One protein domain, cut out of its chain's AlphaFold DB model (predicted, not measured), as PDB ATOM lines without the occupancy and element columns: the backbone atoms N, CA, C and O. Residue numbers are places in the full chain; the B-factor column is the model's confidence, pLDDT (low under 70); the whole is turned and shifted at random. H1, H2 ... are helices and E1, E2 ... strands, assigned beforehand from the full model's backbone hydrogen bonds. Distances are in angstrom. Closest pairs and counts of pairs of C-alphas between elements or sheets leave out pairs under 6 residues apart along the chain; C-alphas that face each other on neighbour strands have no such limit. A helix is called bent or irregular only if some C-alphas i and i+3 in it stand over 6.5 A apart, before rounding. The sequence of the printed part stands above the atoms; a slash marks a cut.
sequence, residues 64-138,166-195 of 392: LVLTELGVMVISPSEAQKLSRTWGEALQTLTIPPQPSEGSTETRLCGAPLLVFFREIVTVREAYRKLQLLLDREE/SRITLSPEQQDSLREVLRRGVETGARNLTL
ATOM      1  N   LEU A  64      90.875  96.688 124.907       94.81
ATOM      2  CA  LEU A  64      91.770  97.757 124.450       94.81
ATOM      3  C   LEU A  64      92.034  97.636 122.948       94.81
ATOM      4  O   LEU A  64      92.286  96.545 122.450       94.81
ATOM      5  N   VAL A  65      92.045  98.756 122.230       93.75
ATOM      6  CA  VAL A  65      92.544  98.846 120.850       93.75
ATOM      7  C   VAL A  65      93.843  99.636 120.849       93.75
ATOM      8  O   VAL A  65      93.851 100.809 121.218       93.75
ATOM      9  N   LEU A  66      94.932  98.996 120.424       91.56
ATOM     10  CA  LEU A  66      96.238  99.618 120.229       91.56
ATOM     11  C   LEU A  66      96.416  99.945 118.744       91.56
ATOM     12  O   LEU A  66      96.205  99.093 117.879       91.56
ATOM     13  N   THR A  67      96.827 101.175 118.452       88.44
ATOM     14  CA  THR A  67      97.059 101.701 117.097       88.44
ATOM     15  C   THR A  67      98.373 102.483 117.045       88.44
ATOM     16  O   THR A  67      98.944 102.795 118.086       88.44
ATOM     17  N   GLU A  68      98.822 102.892 115.852       83.06
ATOM     18  CA  GLU A  68      99.955 103.829 115.702       83.06
ATOM     19  C   GLU A  68      99.732 105.194 116.395       83.06
ATOM     20  O   GLU A  68     100.687 105.940 116.590       83.06
ATOM     21  N   LEU A  69      98.483 105.540 116.739       83.38
ATOM     22  CA  LEU A  69      98.099 106.842 117.298       83.38
ATOM     23  C   LEU A  69      97.875 106.816 118.817       83.38
ATOM     24  O   LEU A  69      97.923 107.865 119.462       83.38
ATOM     25  N   GLY A  70      97.609 105.646 119.401       89.81
ATOM     26  CA  GLY A  70      97.244 105.537 120.809       89.81
ATOM     27  C   GLY A  70      96.571 104.225 121.208       89.81
ATOM     28  O   GLY A  70      96.426 103.301 120.400       89.81
ATOM     29  N   VAL A  71      96.142 104.185 122.472       94.00
ATOM     30  CA  VAL A  71      95.413 103.083 123.113       94.00
ATOM     31  C   VAL A  71      94.016 103.560 123.511       94.00
ATOM     32  O   VAL A  71      93.885 104.572 124.196       94.00
ATOM     33  N   MET A  72      92.975 102.826 123.122       94.94
ATOM     34  CA  MET A  72      91.575 103.171 123.401       94.94
ATOM     35  C   MET A  72      90.865 102.043 124.153       94.94
ATOM     36  O   MET A  72      90.943 100.892 123.731       94.94
ATOM     37  N   VAL A  73      90.149 102.367 125.231       95.44
ATOM     38  CA  VAL A  73      89.186 101.474 125.895       95.44
ATOM     39  C   VAL A  73      87.886 101.482 125.105       95.44
ATOM     40  O   VAL A  73      87.317 102.546 124.867       95.44
ATOM     41  N   ILE A  74      87.389 100.300 124.755       94.69
ATOM     42  CA  ILE A  74      86.112 100.114 124.061       94.69
ATOM     43  C   ILE A  74      85.260  99.034 124.737       94.69
ATOM     44  O   ILE A  74      85.778  98.158 125.435       94.69
ATOM     45  N   SER A  75      83.949  99.080 124.507       93.94
ATOM     46  CA  SER A  75      83.016  98.048 124.972       93.94
ATOM     47  C   SER A  75      83.148  96.736 124.175       93.94
ATOM     48  O   SER A  75      83.602  96.750 123.023       93.94
ATOM     49  N   PRO A  76      82.661  95.595 124.703       91.00
ATOM     50  CA  PRO A  76      82.617  94.327 123.969       91.00
ATOM     51  C   PRO A  76      81.783  94.426 122.681       91.00
ATOM     52  O   PRO A  76      82.104  93.800 121.671       91.00
ATOM     53  N   SER A  77      80.749  95.277 122.676       90.75
ATOM     54  CA  SER A  77      79.914  95.531 121.494       90.75
ATOM     55  C   SER A  77      80.688  96.230 120.367       90.75
ATOM     56  O   SER A  77      80.545  95.880 119.192       90.75
ATOM     57  N   GLU A  78      81.573  97.165 120.716       92.62
ATOM     58  CA  GLU A  78      82.452  97.859 119.776       92.62
ATOM     59  C   GLU A  78      83.599  96.957 119.324       92.62
ATOM     60  O   GLU A  78      83.911  96.927 118.136       92.62
ATOM     61  N   ALA A  79      84.157  96.139 120.220       91.25
ATOM     62  CA  ALA A  79      85.154  95.123 119.886       91.25
ATOM     63  C   ALA A  79      84.598  94.099 118.874       91.25
ATOM     64  O   ALA A  79      85.248  93.769 117.875       91.25
ATOM     65  N   GLN A  80      83.344  93.672 119.054       89.94
ATOM     66  CA  GLN A  80      82.646  92.816 118.093       89.94
ATOM     67  C   GLN A  80      82.319  93.556 116.778       89.94
ATOM     68  O   GLN A  80      82.337  92.959 115.703       89.94
ATOM     69  N   LYS A  81      82.051  94.867 116.818       91.88
ATOM     70  CA  LYS A  81      81.831  95.697 115.618       91.88
ATOM     71  C   LYS A  81      83.122  95.937 114.823       91.88
ATOM     72  O   LYS A  81      83.083  95.924 113.593       91.88
ATOM     73  N   LEU A  82      84.260  96.126 115.493       88.12
ATOM     74  CA  LEU A  82      85.572  96.304 114.863       88.12
ATOM     75  C   LEU A  82      86.070  95.008 114.227       88.12
ATOM     76  O   LEU A  82      86.418  95.013 113.051       88.12
ATOM     77  N   SER A  83      86.007  93.884 114.941       86.62
ATOM     78  CA  SER A  83      86.369  92.572 114.378       86.62
ATOM     79  C   SER A  83      85.512  92.196 113.160       86.62
ATOM     80  O   SER A  83      86.048  91.698 112.174       86.62
ATOM     81  N   ARG A  84      84.214  92.541 113.143       88.31
ATOM     82  CA  ARG A  84      83.349  92.393 111.953       88.31
ATOM     83  C   ARG A  84      83.677  93.345 110.792       88.31
ATOM     84  O   ARG A  84      83.353  93.006 109.658       88.31
ATOM     85  N   THR A  85      84.225  94.539 111.043       87.38
ATOM     86  CA  THR A  85      84.458  95.558 109.992       87.38
ATOM     87  C   THR A  85      85.887  95.581 109.450       87.38
ATOM     88  O   THR A  85      86.065  95.898 108.278       87.38
ATOM     89  N   TRP A  86      86.884  95.220 110.260       79.69
ATOM     90  CA  TRP A  86      88.292  95.125 109.853       79.69
ATOM     91  C   TRP A  86      88.712  93.687 109.512       79.69
ATOM     92  O   TRP A  86      89.588  93.500 108.668       79.69
ATOM     93  N   GLY A  87      88.081  92.670 110.116       81.88
ATOM     94  CA  GLY A  87      88.359  91.258 109.834       81.88
ATOM     95  C   GLY A  87      89.843  90.911 109.972       81.88
ATOM     96  O   GLY A  87      90.468  91.218 110.983       81.88
ATOM     97  N   GLU A  88      90.414  90.320 108.922       78.62
ATOM     98  CA  GLU A  88      91.830  89.926 108.825       78.62
ATOM     99  C   GLU A  88      92.827  91.095 108.988       78.62
ATOM    100  O   GLU A  88      93.998  90.863 109.280       78.62
ATOM    101  N   ALA A  89      92.389  92.354 108.837       80.81
ATOM    102  CA  ALA A  89      93.233  93.535 109.042       80.81
ATOM    103  C   ALA A  89      93.372  93.958 110.522       80.81
ATOM    104  O   ALA A  89      94.108  94.902 110.816       80.81
ATOM    105  N   LEU A  90      92.670  93.294 111.448       83.56
ATOM    106  CA  LEU A  90      92.731  93.547 112.889       83.56
ATOM    107  C   LEU A  90      93.410  92.369 113.593       83.56
ATOM    108  O   LEU A  90      92.854  91.273 113.666       83.56
ATOM    109  N   GLN A  91      94.597  92.594 114.159       86.44
ATOM    110  CA  GLN A  91      95.211  91.581 115.015       86.44
ATOM    111  C   GLN A  91      94.389  91.428 116.297       86.44
ATOM    112  O   GLN A  91      93.820  92.398 116.801       86.44
ATOM    113  N   THR A  92      94.347  90.217 116.845       86.94
ATOM    114  CA  THR A  92      93.636  89.916 118.091       86.94
ATOM    115  C   THR A  92      94.573  89.258 119.094       86.94
ATOM    116  O   THR A  92      95.244  88.279 118.777       86.94
ATOM    117  N   LEU A  93      94.571  89.774 120.321       85.56
ATOM    118  CA  LEU A  93      95.221  89.191 121.487       85.56
ATOM    119  C   LEU A  93      94.178  88.979 122.591       85.56
ATOM    120  O   LEU A  93      93.306  89.818 122.806       85.56
ATOM    121  N   THR A  94      94.296  87.880 123.330       86.06
ATOM    122  CA  THR A  94      93.469  87.607 124.510       86.06
ATOM    123  C   THR A  94      94.364  87.471 125.736       86.06
ATOM    124  O   THR A  94      95.292  86.662 125.742       86.06
ATOM    125  N   ILE A  95      94.076  88.246 126.781       81.44
ATOM    126  CA  ILE A  95      94.763  88.193 128.072       81.44
ATOM    127  C   ILE A  95      93.990  87.236 129.001       81.44
ATOM    128  O   ILE A  95      92.811  87.479 129.289       81.44
ATOM    129  N   PRO A  96      94.609  86.125 129.452       74.38
ATOM    130  CA  PRO A  96      93.965  85.160 130.340       74.38
ATOM    131  C   PRO A  96      93.834  85.679 131.790       74.38
ATOM    132  O   PRO A  96      94.559  86.595 132.177       74.38
ATOM    133  N   PRO A  97      92.964  85.067 132.626       66.19
ATOM    134  CA  PRO A  97      92.766  85.462 134.032       66.19
ATOM    135  C   PRO A  97      94.001  85.246 134.921       66.19
ATOM    136  O   PRO A  97      94.142  85.833 135.990       66.19
ATOM    137  N   GLN A  98      94.881  84.341 134.499       62.31
ATOM    138  CA  GLN A  98      96.116  83.953 135.169       62.31
ATOM    139  C   GLN A  98      97.199  83.737 134.105       62.31
ATOM    140  O   GLN A  98      96.853  83.358 132.982       62.31
ATOM    141  N   PRO A  99      98.493  83.918 134.425       60.50
ATOM    142  CA  PRO A  99      99.599  83.621 133.515       60.50
ATOM    143  C   PRO A  99      99.776  82.101 133.336       60.50
ATOM    144  O   PRO A  99     100.679  81.484 133.897       60.50
ATOM    145  N   SER A 100      98.873  81.491 132.568       54.94
ATOM    146  CA  SER A 100      98.891  80.082 132.161       54.94
ATOM    147  C   SER A 100      99.602  79.882 130.817       54.94
ATOM    148  O   SER A 100      99.731  80.818 130.035       54.94
ATOM    149  N   GLU A 101      99.996  78.644 130.521       48.47
ATOM    150  CA  GLU A 101     100.936  78.235 129.455       48.47
ATOM    151  C   GLU A 101     100.419  78.373 127.998       48.47
ATOM    152  O   GLU A 101     100.960  77.767 127.076       48.47
ATOM    153  N   GLY A 102      99.373  79.172 127.765       51.62
ATOM    154  CA  GLY A 102      98.883  79.520 126.430       51.62
ATOM    155  C   GLY A 102      99.635  80.724 125.862       51.62
ATOM    156  O   GLY A 102      99.287  81.866 126.160       51.62
ATOM    157  N   SER A 103     100.656  80.479 125.042       50.75
ATOM    158  CA  SER A 103     101.463  81.533 124.424       50.75
ATOM    159  C   SER A 103     100.799  82.123 123.171       50.75
ATOM    160  O   SER A 103     100.752  81.459 122.132       50.75
ATOM    161  N   THR A 104     100.382  83.390 123.228       58.06
ATOM    162  CA  THR A 104      99.953  84.157 122.043       58.06
ATOM    163  C   THR A 104     100.897  85.341 121.817       58.06
ATOM    164  O   THR A 104     100.759  86.386 122.453       58.06
ATOM    165  N   GLU A 105     101.884  85.190 120.931       54.41
ATOM    166  CA  GLU A 105     102.734  86.309 120.499       54.41
ATOM    167  C   GLU A 105     102.065  87.061 119.339       54.41
ATOM    168  O   GLU A 105     101.655  86.465 118.344       54.41
ATOM    169  N   THR A 106     101.945  88.382 119.478       60.44
ATOM    170  CA  THR A 106     101.340  89.281 118.482       60.44
ATOM    171  C   THR A 106     102.292  90.436 118.198       60.44
ATOM    172  O   THR A 106     102.848  91.039 119.116       60.44
ATOM    173  N   ARG A 107     102.526  90.737 116.918       57.06
ATOM    174  CA  ARG A 107     103.504  91.746 116.499       57.06
ATOM    175  C   ARG A 107     102.796  92.960 115.927       57.06
ATOM    176  O   ARG A 107     102.331  92.920 114.787       57.06
ATOM    177  N   LEU A 108     102.778  94.055 116.684       63.91
ATOM    178  CA  LEU A 108     102.235  95.331 116.223       63.91
ATOM    179  C   LEU A 108     103.052  95.823 115.018       63.91
ATOM    180  O   LEU A 108     104.245  96.101 115.116       63.91
ATOM    181  N   CYS A 109     102.410  95.859 113.850       54.44
ATOM    182  CA  CYS A 109     103.053  96.118 112.559       54.44
ATOM    183  C   CYS A 109     102.067  96.767 111.582       54.44
ATOM    184  O   CYS A 109     101.598  96.132 110.637       54.44
ATOM    185  N   GLY A 110     101.713  98.027 111.848       63.31
ATOM    186  CA  GLY A 110     100.781  98.842 111.051       63.31
ATOM    187  C   GLY A 110      99.306  98.442 111.182       63.31
ATOM    188  O   GLY A 110      98.434  99.303 111.267       63.31
ATOM    189  N   ALA A 111      99.017  97.142 111.267       79.94
ATOM    190  CA  ALA A 111      97.719  96.636 111.697       79.94
ATOM    191  C   ALA A 111      97.501  96.924 113.199       79.94
ATOM    192  O   ALA A 111      98.408  96.650 113.996       79.94
ATOM    193  N   PRO A 112      96.329  97.450 113.606       86.81
ATOM    194  CA  PRO A 112      95.991  97.616 115.014       86.81
ATOM    195  C   PRO A 112      95.783  96.265 115.711       86.81
ATOM    196  O   PRO A 112      95.491  95.253 115.069       86.81
ATOM    197  N   LEU A 113      95.905  96.274 117.040       90.50
ATOM    198  CA  LEU A 113      95.721  95.109 117.906       90.50
ATOM    199  C   LEU A 113      94.525  95.332 118.835       90.50
ATOM    200  O   LEU A 113      94.534  96.256 119.649       90.50
ATOM    201  N   LEU A 114      93.517  94.470 118.729       91.81
ATOM    202  CA  LEU A 114      92.408  94.370 119.673       91.81
ATOM    203  C   LEU A 114      92.777  93.379 120.784       91.81
ATOM    204  O   LEU A 114      93.091  92.220 120.519       91.81
ATOM    205  N   VAL A 115      92.748  93.849 122.027       91.94
ATOM    206  CA  VAL A 115      93.134  93.113 123.233       91.94
ATOM    207  C   VAL A 115      91.897  92.862 124.089       91.94
ATOM    208  O   VAL A 115      91.343  93.790 124.683       91.94
ATOM    209  N   PHE A 116      91.484  91.600 124.163       90.38
ATOM    210  CA  PHE A 116      90.391  91.128 125.011       90.38
ATOM    211  C   PHE A 116      90.905  90.689 126.386       90.38
ATOM    212  O   PHE A 116      91.990  90.115 126.499       90.38
ATOM    213  N   PHE A 117      90.084  90.861 127.422       90.00
ATOM    214  CA  PHE A 117      90.330  90.332 128.764       90.00
ATOM    215  C   PHE A 117      89.322  89.220 129.057       90.00
ATOM    216  O   PHE A 117      88.134  89.376 128.795       90.00
ATOM    217  N   ARG A 118      89.772  88.094 129.624       85.75
ATOM    218  CA  ARG A 118      88.882  86.991 130.056       85.75
ATOM    219  C   ARG A 118      88.239  87.224 131.439       85.75
ATOM    220  O   ARG A 118      87.753  86.282 132.056       85.75
ATOM    221  N   GLU A 119      88.267  88.459 131.936       87.44
ATOM    222  CA  GLU A 119      87.755  88.887 133.241       87.44
ATOM    223  C   GLU A 119      87.173  90.301 133.130       87.44
ATOM    224  O   GLU A 119      87.662  91.095 132.325       87.44
ATOM    225  N   ILE A 120      86.222  90.650 134.004       90.25
ATOM    226  CA  ILE A 120      85.894  92.059 134.252       90.25
ATOM    227  C   ILE A 120      87.068  92.744 134.964       90.25
ATOM    228  O   ILE A 120      87.610  92.224 135.946       90.25
ATOM    229  N   VAL A 121      87.472  93.904 134.459       92.19
ATOM    230  CA  VAL A 121      88.670  94.643 134.878       92.19
ATOM    231  C   VAL A 121      88.360  96.132 134.952       92.19
ATOM    232  O   VAL A 121      87.466  96.622 134.269       92.19
ATOM    233  N   THR A 122      89.105  96.871 135.772       94.62
ATOM    234  CA  THR A 122      89.072  98.337 135.695       94.62
ATOM    235  C   THR A 122      89.967  98.846 134.563       94.62
ATOM    236  O   THR A 122      90.831  98.113 134.069       94.62
ATOM    237  N   VAL A 123      89.819 100.108 134.159       94.25
ATOM    238  CA  VAL A 123      90.653 100.729 133.114       94.25
ATOM    239  C   VAL A 123      92.132 100.734 133.530       94.25
ATOM    240  O   VAL A 123      93.002 100.266 132.789       94.25
ATOM    241  N   ARG A 124      92.429 101.150 134.767       95.06
ATOM    242  CA  ARG A 124      93.780 101.121 135.348       95.06
ATOM    243  C   ARG A 124      94.298  99.694 135.540       95.06
ATOM    244  O   ARG A 124      95.509  99.488 135.570       95.06
ATOM    245  N   GLU A 125      93.430  98.694 135.711       93.25
ATOM    246  CA  GLU A 125      93.825  97.276 135.753       93.25
ATOM    247  C   GLU A 125      94.179  96.732 134.366       93.25
ATOM    248  O   GLU A 125      95.195  96.052 134.225       93.25
ATOM    249  N   ALA A 126      93.403  97.081 133.339       93.75
ATOM    250  CA  ALA A 126      93.673  96.721 131.951       93.75
ATOM    251  C   ALA A 126      95.026  97.273 131.473       93.75
ATOM    252  O   ALA A 126      95.821  96.532 130.892       93.75
ATOM    253  N   TYR A 127      95.341  98.533 131.797       94.81
ATOM    254  CA  TYR A 127      96.645  99.127 131.483       94.81
ATOM    255  C   TYR A 127      97.806  98.473 132.247       94.81
ATOM    256  O   TYR A 127      98.833  98.189 131.635       94.81
ATOM    257  N   ARG A 128      97.640  98.129 133.536       92.69
ATOM    258  CA  ARG A 128      98.642  97.345 134.292       92.69
ATOM    259  C   ARG A 128      98.871  95.959 133.681       92.69
ATOM    260  O   ARG A 128     100.015  95.553 133.499       92.69
ATOM    261  N   LYS A 129      97.796  95.241 133.330       89.69
ATOM    262  CA  LYS A 129      97.864  93.927 132.666       89.69
ATOM    263  C   LYS A 129      98.575  94.012 131.311       89.69
ATOM    264  O   LYS A 129      99.359  93.125 131.000       89.69
ATOM    265  N   LEU A 130      98.354  95.083 130.546       89.81
ATOM    266  CA  LEU A 130      99.022  95.331 129.266       89.81
ATOM    267  C   LEU A 130     100.510  95.698 129.431       89.81
ATOM    268  O   LEU A 130     101.343  95.180 128.692       89.81
ATOM    269  N   GLN A 131     100.860  96.528 130.419       88.88
ATOM    270  CA  GLN A 131     102.249  96.899 130.715       88.88
ATOM    271  C   GLN A 131     103.111  95.668 131.053       88.88
ATOM    272  O   GLN A 131     104.206  95.517 130.514       88.88
ATOM    273  N   LEU A 132     102.576  94.726 131.840       87.38
ATOM    274  CA  LEU A 132     103.250  93.463 132.180       87.38
ATOM    275  C   LEU A 132     103.595  92.582 130.959       87.38
ATOM    276  O   LEU A 132     104.469  91.722 131.065       87.38
ATOM    277  N   LEU A 133     102.944  92.782 129.803       84.44
ATOM    278  CA  LEU A 133     103.294  92.091 128.552       84.44
ATOM    279  C   LEU A 133     104.470  92.754 127.815       84.44
ATOM    280  O   LEU A 133     105.143  92.087 127.031       84.44
ATOM    281  N   LEU A 134     104.708  94.050 128.056       81.31
ATOM    282  CA  LEU A 134     105.789  94.842 127.454       81.31
ATOM    283  C   LEU A 134     107.080  94.769 128.271       81.31
ATOM    284  O   LEU A 134     108.164  94.766 127.695       81.31
ATOM    285  N   ASP A 135     106.976  94.686 129.600       71.38
ATOM    286  CA  ASP A 135     108.137  94.626 130.499       71.38
ATOM    287  C   ASP A 135     108.952  93.323 130.342       71.38
ATOM    288  O   ASP A 135     110.108  93.255 130.755       71.38
ATOM    289  N   ARG A 136     108.388  92.294 129.692       62.31
ATOM    290  CA  ARG A 136     108.976  90.951 129.540       62.31
ATOM    291  C   ARG A 136     109.972  90.798 128.371       62.31
ATOM    292  O   ARG A 136     110.250  89.680 127.942       62.31
ATOM    293  N   GLU A 137     110.472  91.895 127.808       53.00
ATOM    294  CA  GLU A 137     111.375  91.881 126.641       53.00
ATOM    295  C   GLU A 137     112.876  91.879 127.005       53.00
ATOM    296  O   GLU A 137     113.691  91.373 126.238       53.00
ATOM    297  N   GLU A 138     113.239  92.377 128.187       51.53
ATOM    298  CA  GLU A 138     114.607  92.834 128.502       51.53
ATOM    299  C   GLU A 138     115.648  91.722 128.789       51.53
ATOM    300  O   GLU A 138     116.850  91.970 128.709       51.53
ATOM    301  N   SER A 166     101.721  85.473 126.699       58.34
ATOM    302  CA  SER A 166     101.387  86.398 125.616       58.34
ATOM    303  C   SER A 166     102.369  87.569 125.547       58.34
ATOM    304  O   SER A 166     102.735  88.136 126.576       58.34
ATOM    305  N   ARG A 167     102.800  87.925 124.335       67.06
ATOM    306  CA  ARG A 167     103.879  88.895 124.106       67.06
ATOM    307  C   ARG A 167     103.502  89.851 122.983       67.06
ATOM    308  O   ARG A 167     102.931  89.431 121.976       67.06
ATOM    309  N   ILE A 168     103.813  91.129 123.177       73.94
ATOM    310  CA  ILE A 168     103.610  92.186 122.185       73.94
ATOM    311  C   ILE A 168     104.988  92.655 121.737       73.94
ATOM    312  O   ILE A 168     105.771  93.100 122.568       73.94
ATOM    313  N   THR A 169     105.281  92.560 120.440       70.62
ATOM    314  CA  THR A 169     106.540  93.061 119.861       70.62
ATOM    315  C   THR A 169     106.329  94.367 119.098       70.62
ATOM    316  O   THR A 169     105.385  94.496 118.315       70.62
ATOM    317  N   LEU A 170     107.232  95.324 119.332       74.88
ATOM    318  CA  LEU A 170     107.236  96.706 118.829       74.88
ATOM    319  C   LEU A 170     108.659  97.114 118.395       74.88
ATOM    320  O   LEU A 170     109.592  96.321 118.520       74.88
ATOM    321  N   SER A 171     108.858  98.336 117.880       76.81
ATOM    322  CA  SER A 171     110.199  98.947 117.933       76.81
ATOM    323  C   SER A 171     110.486  99.462 119.355       76.81
ATOM    324  O   SER A 171     109.533  99.834 120.044       76.81
ATOM    325  N   PRO A 172     111.754  99.553 119.804       76.88
ATOM    326  CA  PRO A 172     112.076 100.076 121.139       76.88
ATOM    327  C   PRO A 172     111.512 101.486 121.378       76.88
ATOM    328  O   PRO A 172     110.886 101.752 122.396       76.88
ATOM    329  N   GLU A 173     111.616 102.361 120.375       77.56
ATOM    330  CA  GLU A 173     111.084 103.733 120.403       77.56
ATOM    331  C   GLU A 173     109.556 103.764 120.609       77.56
ATOM    332  O   GLU A 173     109.031 104.593 121.355       77.56
ATOM    333  N   GLN A 174     108.826 102.838 119.973       81.94
ATOM    334  CA  GLN A 174     107.381 102.681 120.163       81.94
ATOM    335  C   GLN A 174     107.043 102.032 121.509       81.94
ATOM    336  O   GLN A 174     106.022 102.368 122.106       81.94
ATOM    337  N   GLN A 175     107.879 101.110 121.986       85.38
ATOM    338  CA  GLN A 175     107.702 100.405 123.251       85.38
ATOM    339  C   GLN A 175     107.873 101.349 124.444       85.38
ATOM    340  O   GLN A 175     107.011 101.352 125.317       85.38
ATOM    341  N   ASP A 176     108.906 102.193 124.459       86.50
ATOM    342  CA  ASP A 176     109.118 103.199 125.509       86.50
ATOM    343  C   ASP A 176     107.998 104.246 125.518       86.50
ATOM    344  O   ASP A 176     107.428 104.554 126.569       86.50
ATOM    345  N   SER A 177     107.613 104.729 124.331       89.56
ATOM    346  CA  SER A 177     106.468 105.629 124.154       89.56
ATOM    347  C   SER A 177     105.175 104.996 124.691       89.56
ATOM    348  O   SER A 177     104.437 105.631 125.446       89.56
ATOM    349  N   LEU A 178     104.930 103.712 124.401       89.81
ATOM    350  CA  LEU A 178     103.770 102.975 124.906       89.81
ATOM    351  C   LEU A 178     103.839 102.715 126.420       89.81
ATOM    352  O   LEU A 178     102.815 102.858 127.085       89.81
ATOM    353  N   ARG A 179     105.006 102.386 126.992       90.94
ATOM    354  CA  ARG A 179     105.185 102.218 128.450       90.94
ATOM    355  C   ARG A 179     104.830 103.508 129.196       90.94
ATOM    356  O   ARG A 179     104.052 103.464 130.146       90.94
ATOM    357  N   GLU A 180     105.320 104.660 128.738       92.38
ATOM    358  CA  GLU A 180     105.007 105.971 129.334       92.38
ATOM    359  C   GLU A 180     103.534 106.375 129.140       92.38
ATOM    360  O   GLU A 180     102.900 106.928 130.041       92.38
ATOM    361  N   VAL A 181     102.941 106.062 127.984       93.38
ATOM    362  CA  VAL A 181     101.502 106.247 127.735       93.38
ATOM    363  C   VAL A 181     100.659 105.395 128.685       93.38
ATOM    364  O   VAL A 181      99.720 105.915 129.289       93.38
ATOM    365  N   LEU A 182     101.006 104.121 128.880       94.31
ATOM    366  CA  LEU A 182     100.302 103.224 129.797       94.31
ATOM    367  C   LEU A 182     100.494 103.627 131.260       94.31
ATOM    368  O   LEU A 182      99.517 103.596 132.003       94.31
ATOM    369  N   ARG A 183     101.682 104.098 131.665       94.69
ATOM    370  CA  ARG A 183     101.915 104.674 133.002       94.69
ATOM    371  C   ARG A 183     100.951 105.834 133.274       94.69
ATOM    372  O   ARG A 183     100.232 105.811 134.272       94.69
ATOM    373  N   ARG A 184     100.850 106.793 132.342       93.31
ATOM    374  CA  ARG A 184      99.864 107.889 132.421       93.31
ATOM    375  C   ARG A 184      98.420 107.375 132.415       93.31
ATOM    376  O   ARG A 184      97.574 107.953 133.092       93.31
ATOM    377  N   GLY A 185      98.129 106.282 131.710       93.81
ATOM    378  CA  GLY A 185      96.834 105.597 131.748       93.81
ATOM    379  C   GLY A 185      96.485 105.005 133.115       93.81
ATOM    380  O   GLY A 185      95.364 105.173 133.587       93.81
ATOM    381  N   VAL A 186      97.443 104.358 133.787       94.75
ATOM    382  CA  VAL A 186      97.274 103.814 135.147       94.75
ATOM    383  C   VAL A 186      97.083 104.931 136.178       94.75
ATOM    384  O   VAL A 186      96.309 104.764 137.115       94.75
ATOM    385  N   GLU A 187      97.744 106.074 135.997       93.56
ATOM    386  CA  GLU A 187      97.628 107.229 136.897       93.56
ATOM    387  C   GLU A 187      96.327 108.019 136.690       93.56
ATOM    388  O   GLU A 187      95.687 108.413 137.660       93.56
ATOM    389  N   THR A 188      95.903 108.230 135.441       93.00
ATOM    390  CA  THR A 188      94.703 109.029 135.128       93.00
ATOM    391  C   THR A 188      93.412 108.214 135.121       93.00
ATOM    392  O   THR A 188      92.380 108.713 135.549       93.00
ATOM    393  N   GLY A 189      93.439 106.959 134.661       91.88
ATOM    394  CA  GLY A 189      92.230 106.206 134.299       91.88
ATOM    395  C   GLY A 189      91.581 106.659 132.979       91.88
ATOM    396  O   GLY A 189      90.481 106.218 132.655       91.88
ATOM    397  N   ALA A 190      92.233 107.536 132.203       93.62
ATOM    398  CA  ALA A 190      91.676 108.069 130.961       93.62
ATOM    399  C   ALA A 190      91.470 106.963 129.909       93.62
ATOM    400  O   ALA A 190      92.394 106.219 129.598       93.62
ATOM    401  N   ARG A 191      90.266 106.885 129.323       93.81
ATOM    402  CA  ARG A 191      89.876 105.829 128.366       93.81
ATOM    403  C   ARG A 191      90.512 105.937 126.976       93.81
ATOM    404  O   ARG A 191      90.481 104.962 126.229       93.81
ATOM    405  N   ASN A 192      91.065 107.089 126.610       94.25
ATOM    406  CA  ASN A 192      91.778 107.294 125.351       94.25
ATOM    407  C   ASN A 192      93.150 107.902 125.659       94.25
ATOM    408  O   ASN A 192      93.239 108.935 126.325       94.25
ATOM    409  N   LEU A 193      94.213 107.234 125.211       93.50
ATOM    410  CA  LEU A 193      95.597 107.587 125.501       93.50
ATOM    411  C   LEU A 193      96.372 107.786 124.198       93.50
ATOM    412  O   LEU A 193      96.593 106.833 123.451       93.50
ATOM    413  N   THR A 194      96.835 109.005 123.939       91.25
ATOM    414  CA  THR A 194      97.568 109.347 122.712       91.25
ATOM    415  C   THR A 194      99.068 109.056 122.821       91.25
ATOM    416  O   THR A 194      99.728 109.429 123.800       91.25
ATOM    417  N   LEU A 195      99.615 108.408 121.786       86.25
ATOM    418  CA  LEU A 195     101.050 108.168 121.621       86.25
ATOM    419  C   LEU A 195     101.747 109.444 121.113       86.25
ATOM    420  O   LEU A 195     101.343 109.990 120.081       86.25
TER     421      LEU A 195
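What this domain is: This is residues 64 to 138 and 166 to 195 of the 392 residues of an uncharacterized protein of Oncorhynchus mykiss (UniProt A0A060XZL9). A strongly twisted sheet of five strands forms the core, with H2 and H3 side by side over one face and H1 over the other. A small sheet of two strands, E4 and E6, packs on this body, E6 on H2 and E4 on E3. The printed part has 105 residues, with three named helices and seven named strands in the order E1 E2 H1 E3 E4 E5 H2 E6 H3 E7; the class is mixed, helices and strands. The large sheet runs E3 E5 E1 E2 E7 and is mixed; the small one is parallel. The whole is compact, with a radius of gyration of the C-alphas of 12.8 A, and rounded, spanning 33 by 30 by 28 A.

How they stand to each other: Start at edge strand E3, residues 91 to 95, parallel to E5, residues 113 to 117; N 95 and O 116 are 2.8 A apart, within hydrogen-bond range. E5 is antiparallel to E1, residues 64 to 67, where you find N 115 and O 64 at 2.8 A. E1 forms a hairpin with E2, residues 70 to 74, with N 65 and O 72 at 2.8 A. E2 is antiparallel to edge strand E7, residues 192 to 194, with N 71 and O 193 at 2.9 A. H1, residues 76 to 89, is on the sheet at a height of 9.0 A and is irregular, with C-alphas 85 and 88 9.4 A apart. E2, H1 and E3 make a split strand-helix-strand unit, two strands running the same way with E5 and E1 between them; its crossover is right-handed. On the opposite face look for H2, residues 123 to 137, and H3, residues 172 to 188, at heights of 8.6 A and 8.8 A. They touch, closest at the C-alphas of Arg 124 and Val 186, 4.4 A apart, at a shallow tilt of 26 degrees, opposite ways. E4, residues 105 to 107, is parallel to E6, residues 167 to 169, with N 106 and O 167 at 2.9 A. The closest C-alphas of H2 and E6 are those of Leu 133 and Arg 167, 5.5 A apart. Every O i to N i+4 pair is within hydrogen-bond range in H3, against 8 of 10 in H1 and 7 of 11 in H2.

Where its parts are: Find C-alpha 64 at (91.770, 97.757, 124.450), where E1 begins. H3 runs 24.0 A from C-alpha 172 at (112.076, 100.076, 121.139); H2 measures 23.4 A and H1 18.3 A. E7 ends at C-alpha 194, (97.568, 109.347, 122.712).

The domain as a whole: The C-alphas farthest apart are those of Ser 77 and Glu 138, 35.5 A. Residues 139 to 165 are not printed, and C-alphas 138 and 166 are 15.0 A apart across this cut. No link printed whole is long. The model's pLDDT is under 70 at residues 97 to 110, 136 to 138 and 166 to 167.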